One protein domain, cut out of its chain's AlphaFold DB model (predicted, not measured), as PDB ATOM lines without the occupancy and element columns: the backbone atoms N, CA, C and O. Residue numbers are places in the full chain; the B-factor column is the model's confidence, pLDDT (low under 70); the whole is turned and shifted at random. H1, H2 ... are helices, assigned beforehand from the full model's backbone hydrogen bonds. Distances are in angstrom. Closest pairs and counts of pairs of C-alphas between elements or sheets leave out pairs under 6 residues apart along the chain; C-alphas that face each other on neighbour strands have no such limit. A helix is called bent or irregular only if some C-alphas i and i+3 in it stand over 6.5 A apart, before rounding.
ATOM      1  N   ARG A   3      49.107 -46.596  21.581       52.03
ATOM      2  CA  ARG A   3      48.360 -45.749  22.536       52.03
ATOM      3  C   ARG A   3      46.925 -45.413  22.103       52.03
ATOM      4  O   ARG A   3      46.019 -45.425  22.922       52.03
ATOM      5  N   SER A   4      46.705 -45.171  20.807       54.81
ATOM      6  CA  SER A   4      45.379 -44.819  20.269       54.81
ATOM      7  C   SER A   4      44.391 -45.999  20.292       54.81
ATOM      8  O   SER A   4      43.199 -45.804  20.515       54.81
ATOM      9  N   ARG A   5      44.880 -47.242  20.141       54.56
ATOM     10  CA  ARG A   5      44.033 -48.445  20.217       54.56
ATOM     11  C   ARG A   5      43.609 -48.745  21.654       54.56
ATOM     12  O   ARG A   5      42.440 -49.029  21.881       54.56
ATOM     13  N   GLU A   6      44.519 -48.609  22.617       55.97
ATOM     14  CA  GLU A   6      44.193 -48.800  24.038       55.97
ATOM     15  C   GLU A   6      43.209 -47.745  24.554       55.97
ATOM     16  O   GLU A   6      42.305 -48.072  25.319       55.97
ATOM     17  N   GLN A   7      43.317 -46.494  24.099       55.41
ATOM     18  CA  GLN A   7      42.371 -45.448  24.489       55.41
ATOM     19  C   GLN A   7      40.960 -45.705  23.942       55.41
ATOM     20  O   GLN A   7      39.990 -45.559  24.681       55.41
ATOM     21  N   ARG A   8      40.838 -46.186  22.696       56.16
ATOM     22  CA  ARG A   8      39.547 -46.621  22.132       56.16
ATOM     23  C   ARG A   8      38.942 -47.789  22.914       56.16
ATOM     24  O   ARG A   8      37.750 -47.770  23.207       56.16
ATOM     25  N   GLN A   9      39.760 -48.767  23.305       54.78
ATOM     26  CA  GLN A   9      39.299 -49.898  24.116       54.78
ATOM     27  C   GLN A   9      38.878 -49.474  25.530       54.78
ATOM     28  O   GLN A   9      37.893 -49.993  26.044       54.78
ATOM     29  N   ARG A  10      39.559 -48.495  26.142       54.84
ATOM     30  CA  ARG A  10      39.171 -47.934  27.449       54.84
ATOM     31  C   ARG A  10      37.854 -47.163  27.393       54.84
ATOM     32  O   ARG A  10      37.050 -47.314  28.304       54.84
ATOM     33  N   ILE A  11      37.606 -46.402  26.326       54.91
ATOM     34  CA  ILE A  11      36.321 -45.711  26.121       54.91
ATOM     35  C   ILE A  11      35.193 -46.744  25.981       54.91
ATOM     36  O   ILE A  11      34.205 -46.662  26.702       54.91
ATOM     37  N   MET A  12      35.387 -47.787  25.165       54.53
ATOM     38  CA  MET A  12      34.419 -48.888  25.025       54.53
ATOM     39  C   MET A  12      34.207 -49.690  26.322       54.53
ATOM     40  O   MET A  12      33.101 -50.162  26.580       54.53
ATOM     41  N   ALA A  13      35.247 -49.850  27.149       54.09
ATOM     42  CA  ALA A  13      35.157 -50.533  28.440       54.09
ATOM     43  C   ALA A  13      34.478 -49.672  29.521       54.09
ATOM     44  O   ALA A  13      33.768 -50.214  30.367       54.09
ATOM     45  N   SER A  14      34.641 -48.345  29.472       50.94
ATOM     46  CA  SER A  14      33.937 -47.394  30.343       50.94
ATOM     47  C   SER A  14      32.443 -47.327  30.016       50.94
ATOM     48  O   SER A  14      31.621 -47.256  30.923       50.94
ATOM     49  N   SER A  15      32.075 -47.449  28.736       51.09
ATOM     50  CA  SER A  15      30.673 -47.485  28.293       51.09
ATOM     51  C   SER A  15      29.891 -48.721  28.762       51.09
ATOM     52  O   SER A  15      28.677 -48.753  28.600       51.09
ATOM     53  N   ARG A  16      30.542 -49.741  29.346       50.47
ATOM     54  CA  ARG A  16      29.861 -50.932  29.896       50.47
ATOM     55  C   ARG A  16      29.268 -50.734  31.298       50.47
ATOM     56  O   ARG A  16      28.663 -51.675  31.801       50.47
ATOM     57  N   ARG A  17      29.475 -49.582  31.952       48.97
ATOM     58  CA  ARG A  17      29.042 -49.361  33.350       48.97
ATOM     59  C   ARG A  17      28.028 -48.243  33.561       48.97
ATOM     60  O   ARG A  17      27.430 -48.206  34.626       48.97
ATOM     61  N   GLU A  18      27.803 -47.387  32.574       47.31
ATOM     62  CA  GLU A  18      26.642 -46.499  32.584       47.31
ATOM     63  C   GLU A  18      25.485 -47.333  32.047       47.31
ATOM     64  O   GLU A  18      25.416 -47.644  30.856       47.31
ATOM     65  N   THR A  19      24.654 -47.832  32.950       51.97
ATOM     66  CA  THR A  19      23.445 -48.571  32.609       51.97
ATOM     67  C   THR A  19      22.676 -47.772  31.555       51.97
ATOM     68  O   THR A  19      22.432 -46.580  31.729       51.97
ATOM     69  N   LEU A  20      22.271 -48.420  30.457       52.88
ATOM     70  CA  LEU A  20      21.417 -47.861  29.391       52.88
ATOM     71  C   LEU A  20      20.098 -47.224  29.909       52.88
ATOM     72  O   LEU A  20      19.296 -46.758  29.112       52.88
ATOM     73  N   SER A  21      19.870 -47.214  31.225       55.09
ATOM     74  CA  SER A  21      18.780 -46.574  31.956       55.09
ATOM     75  C   SER A  21      18.919 -45.056  32.147       55.09
ATOM     76  O   SER A  21      17.927 -44.436  32.509       55.09
ATOM     77  N   GLU A  22      20.092 -44.447  31.931       58.44
ATOM     78  CA  GLU A  22      20.293 -42.989  32.123       58.44
ATOM     79  C   GLU A  22      20.600 -42.216  30.830       58.44
ATOM     80  O   GLU A  22      20.552 -40.988  30.819       58.44
ATOM     81  N   LEU A  23      20.895 -42.915  29.730       71.50
ATOM     82  CA  LEU A  23      21.213 -42.286  28.447       71.50
ATOM     83  C   LEU A  23      19.952 -42.095  27.614       71.50
ATOM     84  O   LEU A  23      19.204 -43.046  27.367       71.50
ATOM     85  N   LYS A  24      19.755 -40.874  27.115       82.19
ATOM     86  CA  LYS A  24      18.674 -40.605  26.166       82.19
ATOM     87  C   LYS A  24      18.940 -41.334  24.850       82.19
ATOM     88  O   LYS A  24      20.086 -41.503  24.426       82.19
ATOM     89  N   VAL A  25      17.874 -41.745  24.173       85.19
ATOM     90  CA  VAL A  25      17.946 -42.479  22.898       85.19
ATOM     91  C   VAL A  25      18.709 -41.670  21.833       85.19
ATOM     92  O   VAL A  25      19.494 -42.226  21.062       85.19
ATOM     93  N   GLU A  26      18.586 -40.346  21.866       87.31
ATOM     94  CA  GLU A  26      19.321 -39.390  21.037       87.31
ATOM     95  C   GLU A  26      20.832 -39.392  21.319       87.31
ATOM     96  O   GLU A  26      21.646 -39.302  20.397       87.31
ATOM     97  N   GLU A  27      21.234 -39.536  22.582       84.62
ATOM     98  CA  GLU A  27      22.645 -39.576  22.984       84.62
ATOM     99  C   GLU A  27      23.301 -40.891  22.565       84.62
ATOM    100  O   GLU A  27      24.439 -40.897  22.085       84.62
ATOM    101  N   VAL A  28      22.573 -42.006  22.688       87.69
ATOM    102  CA  VAL A  28      23.020 -43.314  22.190       87.69
ATOM    103  C   VAL A  28      23.217 -43.264  20.676       87.69
ATOM    104  O   VAL A  28      24.258 -43.702  20.176       87.69
ATOM    105  N   PHE A  29      22.268 -42.673  19.947       91.00
ATOM    106  CA  PHE A  29      22.373 -42.498  18.501       91.00
ATOM    107  C   PHE A  29      23.582 -41.639  18.114       91.00
ATOM    108  O   PHE A  29      24.372 -42.040  17.258       91.00
ATOM    109  N   ALA A  30      23.798 -40.505  18.787       87.88
ATOM    110  CA  ALA A  30      24.942 -39.634  18.526       87.88
ATOM    111  C   ALA A  30      26.288 -40.328  18.798       87.88
ATOM    112  O   ALA A  30      27.205 -40.231  17.978       87.88
ATOM    113  N   ARG A  31      26.402 -41.070  19.912       88.06
ATOM    114  CA  ARG A  31      27.598 -41.868  20.238       88.06
ATOM    115  C   ARG A  31      27.854 -42.941  19.181       88.06
ATOM    116  O   ARG A  31      29.009 -43.173  18.835       88.06
ATOM    117  N   ARG A  32      26.801 -43.580  18.654       88.88
ATOM    118  CA  ARG A  32      26.932 -44.589  17.596       88.88
ATOM    119  C   ARG A  32      27.345 -43.972  16.264       88.88
ATOM    120  O   ARG A  32      28.266 -44.484  15.639       88.88
ATOM    121  N   LEU A  33      26.717 -42.869  15.868       90.12
ATOM    122  CA  LEU A  33      27.015 -42.165  14.622       90.12
ATOM    123  C   LEU A  33      28.472 -41.681  14.569       90.12
ATOM    124  O   LEU A  33      29.109 -41.778  13.528       90.12
ATOM    125  N   ALA A  34      29.025 -41.246  15.705       88.19
ATOM    126  CA  ALA A  34      30.421 -40.819  15.816       88.19
ATOM    127  C   ALA A  34      31.455 -41.950  15.622       88.19
ATOM    128  O   ALA A  34      32.646 -41.671  15.480       88.19
ATOM    129  N   LEU A  35      31.033 -43.221  15.647       89.44
ATOM    130  CA  LEU A  35      31.899 -44.366  15.343       89.44
ATOM    131  C   LEU A  35      31.947 -44.683  13.842       89.44
ATOM    132  O   LEU A  35      32.840 -45.413  13.411       89.44
ATOM    133  N   GLU A  36      31.006 -44.152  13.063       91.50
ATOM    134  CA  GLU A  36      30.912 -44.383  11.627       91.50
ATOM    135  C   GLU A  36      31.815 -43.405  10.862       91.50
ATOM    136  O   GLU A  36      32.010 -42.255  11.252       91.50
ATOM    137  N   THR A  37      32.380 -43.856   9.741       92.81
ATOM    138  CA  THR A  37      33.243 -43.009   8.897       92.81
ATOM    139  C   THR A  37      32.400 -42.358   7.804       92.81
ATOM    140  O   THR A  37      32.469 -42.741   6.640       92.81
ATOM    141  N   LEU A  38      31.543 -41.420   8.207       93.44
ATOM    142  CA  LEU A  38      30.639 -40.684   7.322       93.44
ATOM    143  C   LEU A  38      31.051 -39.217   7.231       93.44
ATOM    144  O   LEU A  38      31.494 -38.631   8.217       93.44
ATOM    145  N   GLU A  39      30.851 -38.609   6.065       94.12
ATOM    146  CA  GLU A  39      31.028 -37.167   5.896       94.12
ATOM    147  C   GLU A  39      29.988 -36.378   6.703       94.12
ATOM    148  O   GLU A  39      28.854 -36.828   6.900       94.12
ATOM    149  N   GLU A  40      30.363 -35.175   7.136       90.69
ATOM    150  CA  GLU A  40      29.528 -34.310   7.978       90.69
ATOM    151  C   GLU A  40      28.106 -34.081   7.419       90.69
ATOM    152  O   GLU A  40      27.147 -34.213   8.187       90.69
ATOM    153  N   PRO A  41      27.898 -33.850   6.103       93.75
ATOM    154  CA  PRO A  41      26.550 -33.692   5.552       93.75
ATOM    155  C   PRO A  41      25.673 -34.937   5.747       93.75
ATOM    156  O   PRO A  41      24.481 -34.832   6.045       93.75
ATOM    157  N   HIS A  42      26.260 -36.132   5.633       93.75
ATOM    158  CA  HIS A  42      25.546 -37.390   5.844       93.75
ATOM    159  C   HIS A  42      25.221 -37.607   7.322       93.75
ATOM    160  O   HIS A  42      24.107 -38.019   7.650       93.75
ATOM    161  N   GLN A  43      26.143 -37.268   8.226       93.12
ATOM    162  CA  GLN A  43      25.886 -37.331   9.666       93.12
ATOM    163  C   GLN A  43      24.746 -36.391  10.082       93.12
ATOM    164  O   GLN A  43      23.852 -36.786  10.838       93.12
ATOM    165  N   GLN A  44      24.730 -35.165   9.556       93.50
ATOM    166  CA  GLN A  44      23.663 -34.196   9.811       93.50
ATOM    167  C   GLN A  44      22.316 -34.683   9.279       93.50
ATOM    168  O   GLN A  44      21.311 -34.616   9.994       93.50
ATOM    169  N   ARG A  45      22.293 -35.239   8.062       96.50
ATOM    170  CA  ARG A  45      21.069 -35.794   7.481       96.50
ATOM    171  C   ARG A  45      20.512 -36.942   8.320       96.50
ATOM    172  O   ARG A  45      19.311 -36.975   8.580       96.50
ATOM    173  N   LEU A  46      21.372 -37.847   8.785       96.44
ATOM    174  CA  LEU A  46      20.972 -38.967   9.640       96.44
ATOM    175  C   LEU A  46      20.410 -38.499  10.987       96.44
ATOM    176  O   LEU A  46      19.391 -39.024  11.429       96.44
ATOM    177  N   ARG A  47      21.007 -37.474  11.607       94.12
ATOM    178  CA  ARG A  47      20.472 -36.855  12.835       94.12
ATOM    179  C   ARG A  47      19.079 -36.261  12.626       94.12
ATOM    180  O   ARG A  47      18.206 -36.464  13.463       94.12
ATOM    181  N   GLN A  48      18.860 -35.558  11.516       95.62
ATOM    182  CA  GLN A  48      17.547 -34.988  11.197       95.62
ATOM    183  C   GLN A  48      16.480 -36.074  11.026       95.62
ATOM    184  O   GLN A  48      15.424 -35.987  11.646       95.62
ATOM    185  N   LEU A  49      16.771 -37.100  10.219       97.06
ATOM    186  CA  LEU A  49      15.843 -38.208   9.969       97.06
ATOM    187  C   LEU A  49      15.515 -38.978  11.251       97.06
ATOM    188  O   LEU A  49      14.363 -39.329  11.488       97.06
ATOM    189  N   PHE A  50      16.516 -39.199  12.102       95.19
ATOM    190  CA  PHE A  50      16.320 -39.852  13.389       95.19
ATOM    191  C   PHE A  50      15.372 -39.061  14.297       95.19
ATOM    192  O   PHE A  50      14.413 -39.620  14.821       95.19
ATOM    193  N   ASN A  51      15.587 -37.748  14.429       92.31
ATOM    194  CA  ASN A  51      14.713 -36.894  15.233       92.31
ATOM    195  C   ASN A  51      13.274 -36.891  14.704       92.31
ATOM    196  O   ASN A  51      12.340 -36.954  15.496       92.31
ATOM    197  N   GLN A  52      13.089 -36.863  13.380       95.12
ATOM    198  CA  GLN A  52      11.763 -36.964  12.764       95.12
ATOM    199  C   GLN A  52      11.068 -38.286  13.116       95.12
ATOM    200  O   GLN A  52       9.893 -38.274  13.468       95.12
ATOM    201  N   ALA A  53      11.792 -39.408  13.085       93.31
ATOM    202  CA  ALA A  53      11.239 -40.711  13.448       93.31
ATOM    203  C   ALA A  53      10.834 -40.785  14.930       93.31
ATOM    204  O   ALA A  53       9.772 -41.317  15.246       93.31
ATOM    205  N   ILE A  54      11.640 -40.225  15.838       92.00
ATOM    206  CA  ILE A  54      11.300 -40.171  17.270       92.00
ATOM    207  C   ILE A  54      10.046 -39.325  17.511       92.00
ATOM    208  O   ILE A  54       9.184 -39.741  18.281       92.00
ATOM    209  N   GLN A  55       9.923 -38.174  16.844       90.69
ATOM    210  CA  GLN A  55       8.729 -37.328  16.950       90.69
ATOM    211  C   GLN A  55       7.485 -38.044  16.414       90.69
ATOM    212  O   GLN A  55       6.489 -38.117  17.123       90.69
ATOM    213  N   ALA A  56       7.568 -38.672  15.237       91.81
ATOM    214  CA  ALA A  56       6.455 -39.440  14.677       91.81
ATOM    215  C   ALA A  56       5.997 -40.572  15.620       91.81
ATOM    216  O   ALA A  56       4.807 -40.742  15.862       91.81
ATOM    217  N   LEU A  57       6.937 -41.298  16.236       89.50
ATOM    218  CA  LEU A  57       6.624 -42.347  17.216       89.50
ATOM    219  C   LEU A  57       6.027 -41.804  18.524       89.50
ATOM    220  O   LEU A  57       5.302 -42.526  19.212       89.50
ATOM    221  N   ALA A  58       6.369 -40.573  18.906       85.62
ATOM    222  CA  ALA A  58       5.772 -39.904  20.057       85.62
ATOM    223  C   ALA A  58       4.338 -39.442  19.752       85.62
ATOM    224  O   ALA A  58       3.474 -39.560  20.616       85.62
ATOM    225  N   GLU A  59       4.078 -38.981  18.526       85.25
ATOM    226  CA  GLU A  59       2.747 -38.590  18.046       85.25
ATOM    227  C   GLU A  59       1.808 -39.798  17.860       85.25
ATOM    228  O   GLU A  59       0.614 -39.700  18.135       85.25
ATOM    229  N   GLU A  60       2.338 -40.958  17.453       76.06
ATOM    230  CA  GLU A  60       1.570 -42.202  17.267       76.06
ATOM    231  C   GLU A  60       1.176 -42.916  18.569       76.06
ATOM    232  O   GLU A  60       0.364 -43.843  18.534       76.06
ATOM    233  N   LYS A  61       1.731 -42.522  19.720       61.69
ATOM    234  CA  LYS A  61       1.315 -43.038  21.030       61.69
ATOM    235  C   LYS A  61       0.288 -42.090  21.655       61.69
ATOM    236  O   LYS A  61       0.693 -41.201  22.410       61.69
TER     237      LYS A  61
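This is residues 3 to 61 of the 63 residues of the protein "Nuclease sbcCD subunit D" of Pluralibacter gergoviae (UniProt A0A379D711). Picture a loose zigzag of three helices in one thin layer, like a wide letter N: H1 runs one way, H2 folds back, and the long H3 turns round again to run beside H2. H1 stands free with the first part of the loop after it, off to one side with an open gap between it and H2, while both ends of H3 reach out past the short H2. The printed part has 59 residues with three named helices, in the order H1, H2, H3, and no named strand; its class is all helix. It is loose, with a radius of gyration of the C-alphas of 14.4 A, and its C-alphas span 45 by 30 by 8 A, an outline that is only just flat.

Begin at the first printed residue with H1, residues 3 to 14, which touches no helix. Go on through the short link of 10 residues to H2, residues 25 to 33; H1 and H2 are apart, with no C-alpha of the one within 8 A of the other. A second short link, of 6 residues, brings you to H3, residues 40 to 59. H2 and H3 only just touch, with 3 pairs of C-alphas within 8 A. Their closest C-alphas are those of Leu 33 and Gln 43, 7.0 A apart, and H3 touches H2 with residues 43 to 51 alone. The lines of these two helices stand at a shallow tilt of 23 degrees and run opposite ways, with centres 11.2 A apart; they form a helical hairpin, two helices that follow each other in the chain and touch while running opposite ways. H1 and H3 are apart. Look along the backbone and you will find each O i to N i+4 pair inside H1, H2 and H3 within hydrogen-bond range.

Find C-alpha 3 of Arg 3 at (48.360, -45.749, 22.536); from there H1, residues 3 to 14, runs 16.5 A to C-alpha 14 at (33.937, -47.394, 30.343), x falling and z rising between these two points. Next find C-alpha 25 of Val 25 at (17.946, -42.479, 22.898), where H2 begins; by Leu 33 x has risen to 27.015 and z has fallen to 14.622, and the helix measures 12.3 A from first to last C-alpha. H3 starts at Glu 40 and is the longest helix, with 20 residues and 28.9 A from first to last C-alpha. It ends at Glu 59, with C-alpha 59 at (2.747, -38.590, 18.046), x again falling and z again rising on the way from C-alpha 40. None of the three helices is bent.

The two C-alphas farthest apart are those of Arg 3 and Glu 60, 47.2 A. The printed part has no cut, and neither of its two links is long. Three stretches stand free: residues 3 to 19, of which 3 to 14 belong to H1; residues 35 to 42, of which 40 to 42 belong to H3; and residues 55 to 61, of which 55 to 59 belong to H3. Look at the B-factor column for the model's confidence: the mean pLDDT of the printed part is 77.2. It is under 70 for residues 3 to 22 and for residue 61. The mean is 54 in H1, 88 in H2 and 93 in H3.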